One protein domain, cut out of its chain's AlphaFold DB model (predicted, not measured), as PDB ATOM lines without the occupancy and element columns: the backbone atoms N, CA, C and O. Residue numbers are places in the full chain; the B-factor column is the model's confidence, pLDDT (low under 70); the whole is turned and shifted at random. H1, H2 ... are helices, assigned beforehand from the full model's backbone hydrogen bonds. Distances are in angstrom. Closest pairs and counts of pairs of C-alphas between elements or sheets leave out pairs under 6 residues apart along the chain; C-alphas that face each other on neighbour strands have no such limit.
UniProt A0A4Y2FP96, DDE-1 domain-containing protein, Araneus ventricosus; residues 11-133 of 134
ATOM      1  N   LEU A  11       6.630 -10.410  55.292       71.00
ATOM      2  CA  LEU A  11       7.572 -10.209  56.400       71.00
ATOM      3  C   LEU A  11       7.944 -11.531  57.083       71.00
ATOM      4  O   LEU A  11       9.035 -11.639  57.640       71.00
ATOM      5  N   ILE A  12       7.067 -12.532  56.989       80.38
ATOM      6  CA  ILE A  12       7.263 -13.872  57.549       80.38
ATOM      7  C   ILE A  12       7.975 -14.794  56.556       80.38
ATOM      8  O   ILE A  12       8.625 -15.742  56.979       80.38
ATOM      9  N   GLN A  13       7.878 -14.532  55.249       85.44
ATOM     10  CA  GLN A  13       8.449 -15.379  54.202       85.44
ATOM     11  C   GLN A  13       9.742 -14.769  53.630       85.44
ATOM     12  O   GLN A  13       9.679 -13.910  52.750       85.44
ATOM     13  N   PRO A  14      10.940 -15.229  54.051       83.31
ATOM     14  CA  PRO A  14      12.219 -14.645  53.634       83.31
ATOM     15  C   PRO A  14      12.416 -14.676  52.123       83.31
ATOM     16  O   PRO A  14      12.961 -13.759  51.523       83.31
ATOM     17  N   MET A  15      11.935 -15.731  51.468       88.56
ATOM     18  CA  MET A  15      12.085 -15.877  50.021       88.56
ATOM     19  C   MET A  15      11.307 -14.817  49.230       88.56
ATOM     20  O   MET A  15      11.727 -14.446  48.128       88.56
ATOM     21  N   ASP A  16      10.229 -14.286  49.808       88.94
ATOM     22  CA  ASP A  16       9.429 -13.208  49.229       88.94
ATOM     23  C   ASP A  16      10.031 -11.820  49.501       88.94
ATOM     24  O   ASP A  16       9.673 -10.849  48.831       88.94
ATOM     25  N   GLN A  17      11.043 -11.729  50.373       87.06
ATOM     26  CA  GLN A  17      11.835 -10.520  50.621       87.06
ATOM     27  C   GLN A  17      12.948 -10.347  49.575       87.06
ATOM     28  O   GLN A  17      14.127 -10.266  49.891       87.06
ATOM     29  N   ASN A  18      12.570 -10.258  48.299       87.38
ATOM     30  CA  ASN A  18      13.434 -10.002  47.132       87.38
ATOM     31  C   ASN A  18      14.287 -11.174  46.612       87.38
ATOM     32  O   ASN A  18      14.763 -11.076  45.478       87.38
ATOM     33  N   VAL A  19      14.439 -12.296  47.329       89.56
ATOM     34  CA  VAL A  19      15.204 -13.458  46.819       89.56
ATOM     35  C   VAL A  19      14.577 -14.015  45.537       89.56
ATOM     36  O   VAL A  19      15.242 -14.105  44.503       89.56
ATOM     37  N   ILE A  20      13.276 -14.326  45.559       90.94
ATOM     38  CA  ILE A  20      12.556 -14.845  44.382       90.94
ATOM     39  C   ILE A  20      12.573 -13.829  43.235       90.94
ATOM     40  O   ILE A  20      12.730 -14.202  42.069       90.94
ATOM     41  N   GLN A  21      12.415 -12.540  43.544       91.81
ATOM     42  CA  GLN A  21      12.434 -11.481  42.535       91.81
ATOM     43  C   GLN A  21      13.803 -11.382  41.848       91.81
ATOM     44  O   GLN A  21      13.869 -11.291  40.621       91.81
ATOM     45  N   ASN A  22      14.891 -11.472  42.615       91.56
ATOM     46  CA  ASN A  22      16.252 -11.443  42.093       91.56
ATOM     47  C   ASN A  22      16.549 -12.663  41.208       91.56
ATOM     48  O   ASN A  22      17.033 -12.495  40.091       91.56
ATOM     49  N   ILE A  23      16.143 -13.866  41.628       91.06
ATOM     50  CA  ILE A  23      16.275 -15.083  40.810       91.06
ATOM     51  C   ILE A  23      15.521 -14.931  39.481       91.06
ATOM     52  O   ILE A  23      16.072 -15.236  38.424       91.06
ATOM     53  N   LYS A  24      14.285 -14.410  39.501       93.38
ATOM     54  CA  LYS A  24      13.506 -14.140  38.277       93.38
ATOM     55  C   LYS A  24      14.220 -13.145  37.358       93.38
ATOM     56  O   LYS A  24      14.231 -13.337  36.141       93.38
ATOM     57  N   LEU A  25      14.807 -12.089  37.923       93.31
ATOM     58  CA  LEU A  25      15.558 -11.086  37.170       93.31
ATOM     59  C   LEU A  25      16.808 -11.690  36.521       93.31
ATOM     60  O   LEU A  25      17.016 -11.518  35.320       93.31
ATOM     61  N   LEU A  26      17.612 -12.418  37.295       90.88
ATOM     62  CA  LEU A  26      18.811 -13.105  36.819       90.88
ATOM     63  C   LEU A  26      18.482 -14.107  35.714       90.88
ATOM     64  O   LEU A  26      19.145 -14.119  34.680       90.88
ATOM     65  N   TYR A  27      17.403 -14.872  35.881       91.50
ATOM     66  CA  TYR A  27      16.955 -15.832  34.880       91.50
ATOM     67  C   TYR A  27      16.586 -15.149  33.561       91.50
ATOM     68  O   TYR A  27      17.015 -15.589  32.496       91.50
ATOM     69  N   ARG A  28      15.837 -14.038  33.611       92.19
ATOM     70  CA  ARG A  28      15.498 -13.253  32.411       92.19
ATOM     71  C   ARG A  28      16.747 -12.699  31.727       92.19
ATOM     72  O   ARG A  28      16.851 -12.806  30.510       92.19
ATOM     73  N   LYS A  29      17.700 -12.155  32.494       90.12
ATOM     74  CA  LYS A  29      18.986 -11.669  31.964       90.12
ATOM     75  C   LYS A  29      19.757 -12.791  31.263       90.12
ATOM     76  O   LYS A  29      20.219 -12.598  30.141       90.12
ATOM     77  N   LEU A  30      19.864 -13.960  31.897       86.75
ATOM     78  CA  LEU A  30      20.557 -15.124  31.345       86.75
ATOM     79  C   LEU A  30      19.883 -15.616  30.058       86.75
ATOM     80  O   LEU A  30      20.552 -15.788  29.044       86.75
ATOM     81  N   LEU A  31      18.557 -15.764  30.068       86.50
ATOM     82  CA  LEU A  31      17.787 -16.204  28.907       86.50
ATOM     83  C   LEU A  31      17.949 -15.249  27.715       86.50
ATOM     84  O   LEU A  31      18.238 -15.700  26.611       86.50
ATOM     85  N   LEU A  32      17.817 -13.937  27.939       86.56
ATOM     86  CA  LEU A  32      18.013 -12.924  26.896       86.56
ATOM     87  C   LEU A  32      19.443 -12.936  26.350       86.56
ATOM     88  O   LEU A  32      19.638 -12.819  25.145       86.56
ATOM     89  N   THR A  33      20.436 -13.119  27.220       84.12
ATOM     90  CA  THR A  33      21.844 -13.203  26.808       84.12
ATOM     91  C   THR A  33      22.093 -14.430  25.929       84.12
ATOM     92  O   THR A  33      22.758 -14.310  24.902       84.12
ATOM     93  N   ASN A  34      21.524 -15.588  26.283       79.12
ATOM     94  CA  ASN A  34      21.623 -16.811  25.479       79.12
ATOM     95  C   ASN A  34      20.994 -16.612  24.093       79.12
ATOM     96  O   ASN A  34      21.608 -16.920  23.078       79.12
ATOM     97  N   ILE A  35      19.796 -16.028  24.052       79.38
ATOM     98  CA  ILE A  35      19.062 -15.738  22.815       79.38
ATOM     99  C   ILE A  35      19.836 -14.779  21.908       79.38
ATOM    100  O   ILE A  35      19.974 -15.040  20.716       79.38
ATOM    101  N   LEU A  36      20.341 -13.667  22.454       80.62
ATOM    102  CA  LEU A  36      21.115 -12.691  21.685       80.62
ATOM    103  C   LEU A  36      22.395 -13.318  21.131       80.62
ATOM    104  O   LEU A  36      22.757 -13.060  19.987       80.62
ATOM    105  N   HIS A  37      23.044 -14.178  21.917       74.38
ATOM    106  CA  HIS A  37      24.227 -14.894  21.469       74.38
ATOM    107  C   HIS A  37      23.919 -15.861  20.311       74.38
ATOM    108  O   HIS A  37      24.663 -15.901  19.335       74.38
ATOM    109  N   ASP A  38      22.834 -16.630  20.398       68.94
ATOM    110  CA  ASP A  38      22.468 -17.613  19.370       68.94
ATOM    111  C   ASP A  38      21.915 -16.943  18.096       68.94
ATOM    112  O   ASP A  38      22.098 -17.455  16.991       68.94
ATOM    113  N   SER A  39      21.331 -15.743  18.219       63.84
ATOM    114  CA  SER A  39      20.833 -14.951  17.082       63.84
ATOM    115  C   SER A  39      21.921 -14.505  16.095       63.84
ATOM    116  O   SER A  39      21.606 -14.185  14.949       63.84
ATOM    117  N   VAL A  40      23.204 -14.572  16.481       59.75
ATOM    118  CA  VAL A  40      24.353 -14.381  15.572       59.75
ATOM    119  C   VAL A  40      24.326 -15.394  14.412       59.75
ATOM    120  O   VAL A  40      24.844 -15.111  13.336       59.75
ATOM    121  N   HIS A  41      23.660 -16.542  14.586       62.16
ATOM    122  CA  HIS A  41      23.471 -17.566  13.554       62.16
ATOM    123  C   HIS A  41      22.158 -17.429  12.756       62.16
ATOM    124  O   HIS A  41      21.783 -18.351  12.034       62.16
ATOM    125  N   ASN A  42      21.473 -16.280  12.840       58.56
ATOM    126  CA  ASN A  42      20.260 -15.957  12.073       58.56
ATOM    127  C   ASN A  42      19.056 -16.889  12.347       58.56
ATOM    128  O   ASN A  42      18.118 -16.979  11.550       58.56
ATOM    129  N   GLU A  43      19.055 -17.595  13.482       64.12
ATOM    130  CA  GLU A  43      17.894 -18.353  13.941       64.12
ATOM    131  C   GLU A  43      16.860 -17.431  14.608       64.12
ATOM    132  O   GLU A  43      17.177 -16.552  15.406       64.12
ATOM    133  N   ASN A  44      15.583 -17.651  14.287       72.31
ATOM    134  CA  ASN A  44      14.453 -16.957  14.903       72.31
ATOM    135  C   ASN A  44      14.396 -17.241  16.421       72.31
ATOM    136  O   ASN A  44      14.363 -18.406  16.817       72.31
ATOM    137  N   LEU A  45      14.245 -16.188  17.236       75.12
ATOM    138  CA  LEU A  45      13.947 -16.202  18.681       75.12
ATOM    139  C   LEU A  45      13.029 -17.352  19.136       75.12
ATOM    140  O   LEU A  45      13.292 -18.039  20.120       75.12
ATOM    141  N   VAL A  46      11.932 -17.559  18.411       79.12
ATOM    142  CA  VAL A  46      10.916 -18.579  18.689       79.12
ATOM    143  C   VAL A  46      11.488 -19.991  18.555       79.12
ATOM    144  O   VAL A  46      11.100 -20.869  19.320       79.12
ATOM    145  N   LYS A  47      12.407 -20.237  17.613       78.69
ATOM    146  CA  LYS A  47      13.073 -21.541  17.465       78.69
ATOM    147  C   LYS A  47      14.028 -21.798  18.627       78.69
ATOM    148  O   LYS A  47      13.947 -22.861  19.233       78.69
ATOM    149  N   THR A  48      14.847 -20.814  18.998       77.00
ATOM    150  CA  THR A  48      15.762 -20.925  20.145       77.00
ATOM    151  C   THR A  48      14.996 -21.210  21.435       77.00
ATOM    152  O   THR A  48      15.341 -22.136  22.164       77.00
ATOM    153  N   LEU A  49      13.897 -20.489  21.683       81.12
ATOM    154  CA  LEU A  49      13.041 -20.717  22.852       81.12
ATOM    155  C   LEU A  49      12.373 -22.097  22.847       81.12
ATOM    156  O   LEU A  49      12.265 -22.716  23.901       81.12
ATOM    157  N   LYS A  50      11.955 -22.605  21.682       84.38
ATOM    158  CA  LYS A  50      11.382 -23.958  21.552       84.38
ATOM    159  C   LYS A  50      12.392 -25.070  21.829       84.38
ATOM    160  O   LYS A  50      11.988 -26.158  22.226       84.38
ATOM    161  N   ASN A  51      13.681 -24.805  21.630       82.81
ATOM    162  CA  ASN A  51      14.745 -25.774  21.878       82.81
ATOM    163  C   ASN A  51      15.153 -25.849  23.361       82.81
ATOM    164  O   ASN A  51      15.844 -26.793  23.749       82.81
ATOM    165  N   VAL A  52      14.721 -24.887  24.190       84.75
ATOM    166  CA  VAL A  52      14.942 -24.911  25.641       84.75
ATOM    167  C   VAL A  52      14.108 -26.031  26.256       84.75
ATOM    168  O   VAL A  52      12.880 -26.021  26.194       84.75
ATOM    169  N   ASN A  53      14.775 -26.988  26.895       87.31
ATOM    170  CA  ASN A  53      14.122 -28.092  27.596       87.31
ATOM    171  C   ASN A  53      14.229 -27.936  29.126       87.31
ATOM    172  O   ASN A  53      14.914 -27.053  29.645       87.31
ATOM    173  N   LEU A  54      13.570 -28.830  29.871       88.69
ATOM    174  CA  LEU A  54      13.550 -28.793  31.338       88.69
ATOM    175  C   LEU A  54      14.952 -28.867  31.968       88.69
ATOM    176  O   LEU A  54      15.196 -28.219  32.986       88.69
ATOM    177  N   LYS A  55      15.889 -29.613  31.368       86.06
ATOM    178  CA  LYS A  55      17.274 -29.692  31.854       86.06
ATOM    179  C   LYS A  55      17.959 -28.330  31.752       86.06
ATOM    180  O   LYS A  55      18.628 -27.927  32.700       86.06
ATOM    181  N   ASP A  56      17.757 -27.611  30.650       83.75
ATOM    182  CA  ASP A  56      18.309 -26.266  30.463       83.75
ATOM    183  C   ASP A  56      17.699 -25.276  31.466       83.75
ATOM    184  O   ASP A  56      18.422 -24.491  32.077       83.75
ATOM    185  N   VAL A  57      16.385 -25.360  31.708       87.81
ATOM    186  CA  VAL A  57      15.692 -24.544  32.723       87.81
ATOM    187  C   VAL A  57      16.267 -24.793  34.119       87.81
ATOM    188  O   VAL A  57      16.603 -23.839  34.821       87.81
ATOM    189  N   MET A  58      16.421 -26.059  34.517       88.00
ATOM    190  CA  MET A  58      16.990 -26.438  35.814       88.00
ATOM    191  C   MET A  58      18.442 -25.982  35.962       88.00
ATOM    192  O   MET A  58      18.823 -25.462  37.011       88.00
ATOM    193  N   PHE A  59      19.243 -26.113  34.905       84.00
ATOM    194  CA  PHE A  59      20.627 -25.653  34.904       84.00
ATOM    195  C   PHE A  59      20.721 -24.130  35.045       84.00
ATOM    196  O   PHE A  59      21.469 -23.621  35.878       84.00
ATOM    197  N   ASN A  60      19.909 -23.395  34.286       85.94
ATOM    198  CA  ASN A  60      19.842 -21.941  34.355       85.94
ATOM    199  C   ASN A  60      19.371 -21.460  35.729       85.94
ATOM    200  O   ASN A  60      19.926 -20.497  36.254       85.94
ATOM    201  N   LEU A  61      18.403 -22.144  36.339       88.50
ATOM    202  CA  LEU A  61      17.951 -21.841  37.694       88.50
ATOM    203  C   LEU A  61      19.065 -22.061  38.725       88.50
ATOM    204  O   LEU A  61      19.278 -21.196  39.573       88.50
ATOM    205  N   ALA A  62      19.810 -23.165  38.627       84.12
ATOM    206  CA  ALA A  62      20.949 -23.436  39.500       84.12
ATOM    207  C   ALA A  62      22.056 -22.379  39.346       84.12
ATOM    208  O   ALA A  62      22.599 -21.913  40.347       84.12
ATOM    209  N   ASN A  63      22.341 -21.946  38.113       82.69
ATOM    210  CA  ASN A  63      23.264 -20.841  37.858       82.69
ATOM    211  C   ASN A  63      22.754 -19.540  38.491       82.69
ATOM    212  O   ASN A  63      23.511 -18.860  39.169       82.69
ATOM    213  N   CYS A  64      21.468 -19.210  38.333       87.38
ATOM    214  CA  CYS A  64      20.880 -18.018  38.947       87.38
ATOM    215  C   CYS A  64      20.947 -18.065  40.475       87.38
ATOM    216  O   CYS A  64      21.277 -17.059  41.085       87.38
ATOM    217  N   TRP A  65      20.695 -19.221  41.096       88.12
ATOM    218  CA  TRP A  65      20.853 -19.400  42.542       88.12
ATOM    219  C   TRP A  65      22.300 -19.178  42.997       88.12
ATOM    220  O   TRP A  65      22.529 -18.513  44.000       88.12
ATOM    221  N   ALA A  66      23.279 -19.670  42.233       82.56
ATOM    222  CA  ALA A  66      24.703 -19.456  42.503       82.56
ATOM    223  C   ALA A  66      25.114 -17.973  42.482       82.56
ATOM    224  O   ALA A  66      26.118 -17.605  43.087       82.56
ATOM    225  N   LEU A  67      24.361 -17.149  41.748       83.75
ATOM    226  CA  LEU A  67      24.562 -15.707  41.606       83.75
ATOM    227  C   LEU A  67      23.839 -14.889  42.678       83.75
ATOM    228  O   LEU A  67      24.070 -13.684  42.762       83.75
ATOM    229  N   VAL A  68      22.949 -15.501  43.463       83.88
ATOM    230  CA  VAL A  68      22.259 -14.792  44.539       83.88
ATOM    231  C   VAL A  68      23.278 -14.425  45.613       83.88
ATOM    232  O   VAL A  68      23.930 -15.292  46.195       83.88
ATOM    233  N   SER A  69      23.393 -13.126  45.881       83.56
ATOM    234  CA  SER A  69      24.330 -12.591  46.863       83.56
ATOM    235  C   SER A  69      24.030 -13.097  48.264       83.56
ATOM    236  O   SER A  69      22.878 -13.162  48.708       83.56
ATOM    237  N   THR A  70      25.097 -13.374  49.011       81.06
ATOM    238  CA  THR A  70      24.969 -13.727  50.429       81.06
ATOM    239  C   THR A  70      24.344 -12.563  51.203       81.06
ATOM    240  O   THR A  70      23.518 -12.787  52.086       81.06
ATOM    241  N   LEU A  71      24.647 -11.317  50.819       83.06
ATOM    242  CA  LEU A  71      24.030 -10.123  51.398       83.06
ATOM    243  C   LEU A  71      22.507 -10.092  51.201       83.06
ATOM    244  O   LEU A  71      21.783  -9.736  52.132       83.06
ATOM    245  N   LEU A  72      22.009 -10.453  50.010       85.00
ATOM    246  CA  LEU A  72      20.571 -10.479  49.742       85.00
ATOM    247  C   LEU A  72      19.879 -11.519  50.621       85.00
ATOM    248  O   LEU A  72      18.870 -11.200  51.245       85.00
ATOM    249  N   ILE A  73      20.445 -12.725  50.720       85.06
ATOM    250  CA  ILE A  73      19.931 -13.763  51.619       85.06
ATOM    251  C   ILE A  73      19.923 -13.240  53.058       85.06
ATOM    252  O   ILE A  73      18.881 -13.225  53.701       85.06
ATOM    253  N   ASN A  74      21.037 -12.706  53.543       83.94
ATOM    254  CA  ASN A  74      21.143 -12.174  54.898       83.94
ATOM    255  C   ASN A  74      20.082 -11.101  55.206       83.94
ATOM    256  O   ASN A  74      19.415 -11.168  56.237       83.94
ATOM    257  N   LYS A  75      19.865 -10.147  54.290       83.88
ATOM    258  CA  LYS A  75      18.813  -9.126  54.427       83.88
ATOM    259  C   LYS A  75      17.414  -9.740  54.486       83.88
ATOM    260  O   LYS A  75      16.613  -9.317  55.310       83.88
ATOM    261  N   SER A  76      17.159 -10.748  53.658       86.06
ATOM    262  CA  SER A  76      15.864 -11.433  53.556       86.06
ATOM    263  C   SER A  76      15.506 -12.247  54.804       86.06
ATOM    264  O   SER A  76      14.340 -12.505  55.081       86.06
ATOM    265  N   TRP A  77      16.509 -12.677  55.569       86.06
ATOM    266  CA  TRP A  77      16.323 -13.455  56.795       86.06
ATOM    267  C   TRP A  77      16.413 -12.611  58.071       86.06
ATOM    268  O   TRP A  77      16.121 -13.118  59.154       86.06
ATOM    269  N   LYS A  78      16.759 -11.320  57.965       84.12
ATOM    270  CA  LYS A  78      17.010 -10.427  59.107       84.12
ATOM    271  C   LYS A  78      15.839 -10.352  60.089       84.12
ATOM    272  O   LYS A  78      16.066 -10.331  61.291       84.12
ATOM    273  N   ASN A  79      14.604 -10.338  59.591       82.31
ATOM    274  CA  ASN A  79      13.415 -10.221  60.443       82.31
ATOM    275  C   ASN A  79      13.106 -11.511  61.219       82.31
ATOM    276  O   ASN A  79      12.526 -11.440  62.296       82.31
ATOM    277  N   LEU A  80      13.496 -12.677  60.691       83.25
ATOM    278  CA  LEU A  80      13.284 -13.965  61.360       83.25
ATOM    279  C   LEU A  80      14.456 -14.363  62.261       83.25
ATOM    280  O   LEU A  80      14.257 -15.018  63.278       83.25
ATOM    281  N   LEU A  81      15.682 -14.011  61.870       82.75
ATOM    282  CA  LEU A  81      16.916 -14.456  62.517       82.75
ATOM    283  C   LEU A  81      17.902 -13.288  62.716       82.75
ATOM    284  O   LEU A  81      19.032 -13.350  62.226       82.75
ATOM    285  N   PRO A  82      17.518 -12.225  63.447       77.50
ATOM    286  CA  PRO A  82      18.325 -11.007  63.572       77.50
ATOM    287  C   PRO A  82      19.704 -11.255  64.202       77.50
ATOM    288  O   PRO A  82      20.674 -10.613  63.819       77.50
ATOM    289  N   ASN A  83      19.814 -12.236  65.104       74.38
ATOM    290  CA  ASN A  83      21.048 -12.550  65.838       74.38
ATOM    291  C   ASN A  83      22.079 -13.355  65.026       74.38
ATOM    292  O   ASN A  83      23.174 -13.612  65.515       74.38
ATOM    293  N   PHE A  84      21.720 -13.820  63.825       66.50
ATOM    294  CA  PHE A  84      22.590 -14.649  62.982       66.50
ATOM    295  C   PHE A  84      23.220 -13.871  61.822       66.50
ATOM    296  O   PHE A  84      24.038 -14.430  61.087       66.50
ATOM    297  N   ILE A  85      22.824 -12.610  61.638       66.81
ATOM    298  CA  ILE A  85      23.231 -11.772  60.515       66.81
ATOM    299  C   ILE A  85      24.119 -10.642  61.042       66.81
ATOM    300  O   ILE A  85      23.632  -9.555  61.346       66.81
ATOM    301  N   ASP A  86      25.424 -10.901  61.143       56.25
ATOM    302  CA  ASP A  86      26.396  -9.848  61.443       56.25
ATOM    303  C   ASP A  86      26.489  -8.867  60.262       56.25
ATOM    304  O   ASP A  86      26.455  -9.252  59.086       56.25
ATOM    305  N   SER A  87      26.528  -7.579  60.595       61.62
ATOM    306  CA  SER A  87      26.443  -6.461  59.661       61.62
ATOM    307  C   SER A  87      27.618  -6.390  58.683       61.62
ATOM    308  O   SER A  87      28.762  -6.611  59.059       61.62
ATOM    309  N   GLU A  88      27.287  -5.959  57.462       58.09
ATOM    310  CA  GLU A  88      28.177  -5.453  56.406       58.09
ATOM    311  C   GLU A  88      29.203  -6.431  55.820       58.09
ATOM    312  O   GLU A  88      30.389  -6.427  56.126       58.09
ATOM    313  N   VAL A  89      28.741  -7.188  54.821       55.91
ATOM    314  CA  VAL A  89      29.596  -7.554  53.688       55.91
ATOM    315  C   VAL A  89      29.084  -6.776  52.480       55.91
ATOM    316  O   VAL A  89      28.005  -7.062  51.959       55.91
ATOM    317  N   GLU A  90      29.823  -5.743  52.084       53.53
ATOM    318  CA  GLU A  90      29.564  -4.966  50.874       53.53
ATOM    319  C   GLU A  90      29.959  -5.814  49.657       53.53
ATOM    320  O   GLU A  90      31.131  -6.125  49.449       53.53
ATOM    321  N   GLU A  91      28.967  -6.274  48.889       55.56
ATOM    322  CA  GLU A  91      29.195  -7.150  47.739       55.56
ATOM    323  C   GLU A  91      29.204  -6.318  46.448       55.56
ATOM    324  O   GLU A  91      28.245  -5.635  46.087       55.56
ATOM    325  N   ASN A  92      30.343  -6.347  45.770       52.91
ATOM    326  CA  ASN A  92      30.707  -5.524  44.629       52.91
ATOM    327  C   ASN A  92      30.005  -6.002  43.339       52.91
ATOM    328  O   ASN A  92      30.149  -7.148  42.908       52.91
ATOM    329  N   VAL A  93      29.312  -5.070  42.670       53.19
ATOM    330  CA  VAL A  93      28.515  -5.237  41.428       53.19
ATOM    331  C   VAL A  93      29.305  -5.856  40.257       53.19
ATOM    332  O   VAL A  93      28.731  -6.472  39.358       53.19
ATOM    333  N   GLN A  94      30.639  -5.768  40.280       47.31
ATOM    334  CA  GLN A  94      31.526  -6.329  39.253       47.31
ATOM    335  C   GLN A  94      31.399  -7.862  39.110       47.31
ATOM    336  O   GLN A  94      31.630  -8.411  38.028       47.31
ATOM    337  N   THR A  95      30.986  -8.547  40.181       53.66
ATOM    338  CA  THR A  95      30.827 -10.007  40.241       53.66
ATOM    339  C   THR A  95      29.718 -10.504  39.307       53.66
ATOM    340  O   THR A  95      29.849 -11.569  38.704       53.66
ATOM    341  N   GLU A  96      28.662  -9.711  39.087       56.50
ATOM    342  CA  GLU A  96      27.518 -10.115  38.259       56.50
ATOM    343  C   GLU A  96      27.903 -10.321  36.786       56.50
ATOM    344  O   GLU A  96      27.517 -11.314  36.169       56.50
ATOM    345  N   LYS A  97      28.707  -9.414  36.211       55.44
ATOM    346  CA  LYS A  97      29.083  -9.462  34.785       55.44
ATOM    347  C   LYS A  97      30.039 -10.617  34.481       55.44
ATOM    348  O   LYS A  97      29.845 -11.331  33.496       55.44
ATOM    349  N   PHE A  98      31.047 -10.818  35.332       55.81
ATOM    350  CA  PHE A  98      31.992 -11.933  35.208       55.81
ATOM    351  C   PHE A  98      31.280 -13.286  35.361       55.81
ATOM    352  O   PHE A  98      31.539 -14.234  34.616       55.81
ATOM    353  N   SER A  99      30.313 -13.356  36.275       64.75
ATOM    354  CA  SER A  99      29.622 -14.599  36.597       64.75
ATOM    355  C   SER A  99      28.506 -14.963  35.599       64.75
ATOM    356  O   SER A  99      28.301 -16.144  35.291       64.75
ATOM    357  N   LEU A 100      27.858 -13.974  34.969       68.88
ATOM    358  CA  LEU A 100      26.962 -14.206  33.825       68.88
ATOM    359  C   LEU A 100      27.713 -14.767  32.608       68.88
ATOM    360  O   LEU A 100      27.225 -15.703  31.975       68.88
ATOM    361  N   HIS A 101      28.918 -14.265  32.312       69.50
ATOM    362  CA  HIS A 101      29.743 -14.791  31.221       69.50
ATOM    363  C   HIS A 101      30.121 -16.267  31.450       69.50
ATOM    364  O   HIS A 101      29.997 -17.088  30.543       69.50
ATOM    365  N   HIS A 102      30.501 -16.636  32.676       68.31
ATOM    366  CA  HIS A 102      30.791 -18.030  33.028       68.31
ATOM    367  C   HIS A 102      29.543 -18.934  32.942       68.31
ATOM    368  O   HIS A 102      29.604 -20.064  32.447       68.31
ATOM    369  N   SER A 103      28.381 -18.427  33.363       67.19
ATOM    370  CA  SER A 103      27.100 -19.140  33.238       67.19
ATOM    371  C   SER A 103      26.745 -19.418  31.772       67.19
ATOM    372  O   SER A 103      26.356 -20.537  31.433       67.19
ATOM    373  N   LEU A 104      26.972 -18.442  30.888       66.94
ATOM    374  CA  LEU A 104      26.797 -18.575  29.439       66.94
ATOM    375  C   LEU A 104      27.754 -19.614  28.834       66.94
ATOM    376  O   LEU A 104      27.338 -20.425  28.004       66.94
ATOM    377  N   THR A 105      29.024 -19.633  29.255       63.53
ATOM    378  CA  THR A 105      29.975 -20.646  28.774       63.53
ATOM    379  C   THR A 105      29.544 -22.057  29.161       63.53
ATOM    380  O   THR A 105      29.609 -22.950  28.322       63.53
ATOM    381  N   ASN A 106      29.022 -22.255  30.374       61.34
ATOM    382  CA  ASN A 106      28.554 -23.569  30.815       61.34
ATOM    383  C   ASN A 106      27.259 -24.005  30.120       61.34
ATOM    384  O   ASN A 106      27.105 -25.186  29.808       61.34
ATOM    385  N   TYR A 107      26.342 -23.065  29.853       62.62
ATOM    386  CA  TYR A 107      25.131 -23.326  29.068       62.62
ATOM    387  C   TYR A 107      25.485 -23.892  27.684       62.62
ATOM    388  O   TYR A 107      24.969 -24.940  27.298       62.62
ATOM    389  N   LYS A 108      26.434 -23.265  26.974       63.81
ATOM    390  CA  LYS A 108      26.869 -23.725  25.644       63.81
ATOM    391  C   LYS A 108      27.587 -25.059  25.674       63.81
ATOM    392  O   LYS A 108      27.343 -25.913  24.829       63.81
ATOM    393  N   THR A 109      28.509 -25.235  26.615       57.38
ATOM    394  CA  THR A 109      29.327 -26.444  26.645       57.38
ATOM    395  C   THR A 109      28.556 -27.637  27.198       57.38
ATOM    396  O   THR A 109      29.040 -28.758  27.051       57.38
ATOM    397  N   ARG A 110      27.386 -27.434  27.837       63.91
ATOM    398  CA  ARG A 110      26.561 -28.465  28.510       63.91
ATOM    399  C   ARG A 110      27.373 -29.395  29.428       63.91
ATOM    400  O   ARG A 110      26.920 -30.480  29.789       63.91
ATOM    401  N   THR A 111      28.583 -28.982  29.799       48.66
ATOM    402  CA  THR A 111      29.610 -29.815  30.421       48.66
ATOM    403  C   THR A 111      30.126 -29.106  31.655       48.66
ATOM    404  O   THR A 111      31.127 -28.395  31.618       48.66
ATOM    405  N   ARG A 112      29.407 -29.358  32.754       48.38
ATOM    406  CA  ARG A 112      29.858 -29.460  34.153       48.38
ATOM    407  C   ARG A 112      28.783 -28.899  35.075       48.38
ATOM    408  O   ARG A 112      28.352 -27.760  34.932       48.38
ATOM    409  N   CYS A 113      28.401 -29.700  36.069       47.94
ATOM    410  CA  CYS A 113      27.771 -29.173  37.270       47.94
ATOM    411  C   CYS A 113      28.689 -28.085  37.831       47.94
ATOM    412  O   CYS A 113      29.873 -28.348  38.066       47.94
ATOM    413  N   LEU A 114      28.162 -26.879  38.047       51.56
ATOM    414  CA  LEU A 114      28.856 -25.911  38.881       51.56
ATOM    415  C   LEU A 114      29.126 -26.598  40.223       51.56
ATOM    416  O   LEU A 114      28.192 -27.002  40.915       51.56
ATOM    417  N   LYS A 115      30.403 -26.772  40.582       48.94
ATOM    418  CA  LYS A 115      30.776 -27.112  41.957       48.94
ATOM    419  C   LYS A 115      30.427 -25.893  42.805       48.94
ATOM    420  O   LYS A 115      31.256 -25.007  42.986       48.94
ATOM    421  N   LEU A 116      29.182 -25.838  43.266       47.25
ATOM    422  CA  LEU A 116      28.722 -24.869  44.246       47.25
ATOM    423  C   LEU A 116      29.520 -25.125  45.522       47.25
ATOM    424  O   LEU A 116      29.266 -26.093  46.236       47.25
ATOM    425  N   LYS A 117      30.535 -24.301  45.784       47.00
ATOM    426  CA  LYS A 117      31.116 -24.231  47.121       47.00
ATOM    427  C   LYS A 117      30.168 -23.365  47.950       47.00
ATOM    428  O   LYS A 117      30.011 -22.194  47.605       47.00
ATOM    429  N   PRO A 118      29.496 -23.909  48.977       45.69
ATOM    430  CA  PRO A 118      28.646 -23.086  49.821       45.69
ATOM    431  C   PRO A 118      29.511 -22.019  50.496       45.69
ATOM    432  O   PRO A 118      30.588 -22.329  51.012       45.69
ATOM    433  N   SER A 119      29.062 -20.761  50.485       54.06
ATOM    434  CA  SER A 119      29.657 -19.750  51.359       54.06
ATOM    435  C   SER A 119      29.388 -20.142  52.819       54.06
ATOM    436  O   SER A 119      28.393 -20.808  53.120       54.06
ATOM    437  N   ASN A 120      30.260 -19.740  53.747       49.81
ATOM    438  CA  ASN A 120      30.101 -20.068  55.171       49.81
ATOM    439  C   ASN A 120      28.748 -19.590  55.737       49.81
ATOM    440  O   ASN A 120      28.180 -20.243  56.610       49.81
ATOM    441  N   ALA A 121      28.206 -18.490  55.209       53.94
ATOM    442  CA  ALA A 121      26.884 -17.984  55.567       53.94
ATOM    443  C   ALA A 121      25.753 -18.868  55.015       53.94
ATOM    444  O   ALA A 121      24.838 -19.216  55.757       53.94
ATOM    445  N   LEU A 122      25.852 -19.317  53.756       57.31
ATOM    446  CA  LEU A 122      24.919 -20.275  53.149       57.31
ATOM    447  C   LEU A 122      24.893 -21.606  53.909       57.31
ATOM    448  O   LEU A 122      23.819 -22.157  54.127       57.31
ATOM    449  N   LEU A 123      26.048 -22.104  54.360       60.50
ATOM    450  CA  LEU A 123      26.122 -23.334  55.153       60.50
ATOM    451  C   LEU A 123      25.440 -23.167  56.521       60.50
ATOM    452  O   LEU A 123      24.702 -24.052  56.956       60.50
ATOM    453  N   ARG A 124      25.638 -22.016  57.179       56.72
ATOM    454  CA  ARG A 124      24.987 -21.681  58.455       56.72
ATOM    455  C   ARG A 124      23.473 -21.545  58.297       56.72
ATOM    456  O   ARG A 124      22.742 -22.190  59.040       56.72
ATOM    457  N   LEU A 125      23.000 -20.809  57.293       60.03
ATOM    458  CA  LEU A 125      21.572 -20.674  56.981       60.03
ATOM    459  C   LEU A 125      20.936 -22.010  56.591       60.03
ATOM    460  O   LEU A 125      19.872 -22.336  57.099       60.03
ATOM    461  N   MET A 126      21.592 -22.828  55.762       64.62
ATOM    462  CA  MET A 126      21.063 -24.144  55.392       64.62
ATOM    463  C   MET A 126      20.975 -25.078  56.605       64.62
ATOM    464  O   MET A 126      20.016 -25.837  56.725       64.62
ATOM    465  N   THR A 127      21.932 -24.986  57.531       58.84
ATOM    466  CA  THR A 127      21.901 -25.728  58.799       58.84
ATOM    467  C   THR A 127      20.755 -25.249  59.690       58.84
ATOM    468  O   THR A 127      20.067 -26.077  60.282       58.84
ATOM    469  N   VAL A 128      20.489 -23.940  59.750       58.00
ATOM    470  CA  VAL A 128      19.329 -23.390  60.473       58.00
ATOM    471  C   VAL A 128      18.012 -23.824  59.819       58.00
ATOM    472  O   VAL A 128      17.135 -24.319  60.519       58.00
ATOM    473  N   CYS A 129      17.895 -23.773  58.490       61.06
ATOM    474  CA  CYS A 129      16.718 -24.253  57.754       61.06
ATOM    475  C   CYS A 129      16.475 -25.762  57.930       61.06
ATOM    476  O   CYS A 129      15.330 -26.189  58.043       61.06
ATOM    477  N   LEU A 130      17.532 -26.582  57.976       61.25
ATOM    478  CA  LEU A 130      17.433 -28.018  58.272       61.25
ATOM    479  C   LEU A 130      17.012 -28.284  59.723       61.25
ATOM    480  O   LEU A 130      16.360 -29.291  59.982       61.25
ATOM    481  N   LYS A 131      17.371 -27.389  60.649       50.38
ATOM    482  CA  LYS A 131      17.062 -27.491  62.081       50.38
ATOM    483  C   LYS A 131      15.679 -26.935  62.445       50.38
ATOM    484  O   LYS A 131      15.120 -27.359  63.445       50.38
ATOM    485  N   MET A 132      15.124 -26.035  61.629       51.53
ATOM    486  CA  MET A 132      13.758 -25.490  61.741       51.53
ATOM    487  C   MET A 132      12.709 -26.288  60.946       51.53
ATOM    488  O   MET A 132      11.599 -25.805  60.735       51.53
ATOM    489  N   LYS A 133      13.035 -27.501  60.487       45.97
ATOM    490  CA  LYS A 133      12.024 -28.412  59.941       45.97
ATOM    491  C   LYS A 133      10.999 -28.728  61.041       45.97
ATOM    492  O   LYS A 133      11.383 -29.288  62.065       45.97
TER     493      LYS A 133
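AT A GLANCE: This is residues 11 to 133 of the 134 residues of the protein "DDE-1 domain-containing protein" of Araneus ventricosus (UniProt A0A4Y2FP96). One long helix, H1, runs along the length of an elongated body, and H3 and H5 cross its middle, antiparallel to each other, to make a three-helix core. Short H2 packs on the far end of H1, short H4 sits at its beginning, and H6 lies at the H4 end of the body without touching another helix, reached by the link of residues 110 to 119. The printed part has 123 residues with six named helices, H1 to H6 in order along the chain, and no named strand; it is all helix, with 79 residues in the named helices. The whole is only just loose, close to compact, with a radius of gyration of the C-alphas of 16.7 A and spans of 54 by 30 by 26 A.

IN THESE COORDINATES: Begin at Leu 11 and go on to C-alpha 19 at (15.204, -13.458, 46.819); from there H1, residues 19 to 41, runs 34.5 A to C-alpha 41 at (23.471, -17.566, 13.554). Next come H2, residues 45 to 51, then H3, residues 54 to 66, 18.3 A long, and H4, residues 70 to 77. Pass over residues 78 to 93, which hold no named element, to reach H5, residues 94 to 109, 23.8 A long. H6, residues 120 to 131, spans 16.5 A and ends at C-alpha 131, (17.062, -27.491, 62.081).

HOW THE PARTS SIT: Start at H1, the hub, which touches four helices. With residues 35 to 39 alone it touches H2, about perpendicular at 74 degrees; the closest C-alphas, of Ile 35 and Leu 45, are 6.6 A apart. With residues 23 to 30 alone it touches H3, at a steep tilt of 57 degrees, opposite ways; the closest C-alphas, of Leu 26 and Cys 64, are 5.7 A apart. With residue 19 alone it only just touches H4, with 3 pairs of C-alphas within 8 A, the closest those of Val 19 and Ile 73 at 6.7 A. With residues 30 to 34 alone it touches H5, at a steep tilt of 55 degrees, the same way; the closest C-alphas, of Asn 34 and Leu 104, are 6.8 A apart. H3 and H5 touch at a shallow tilt of 23 degrees, opposite ways; look at the C-alphas of Asn 63 and Ser 103, their closest, 6.2 A apart. H4 and H6 are close but not clearly touching, with the C-alphas of Thr 70 and Ala 121 closest at 6.9 A; H1 and H6 are apart. The helix packing is mostly crossed: of the five pairs that touch, one is at a shallow tilt. In H2, H3, H4 and H6 every O i to N i+4 pair is within hydrogen-bond range; in H1 it is 17 of 19 and in H5 11 of 12.

THE WHOLE: The two C-alphas farthest apart, of Asn 42 and Asn 83, are 53.9 A from each other. The printed part has no cut; the link from H4 to H5 is long. Confidence is low, with pLDDT under 70, in residues 38 to 43 and 84 to 133.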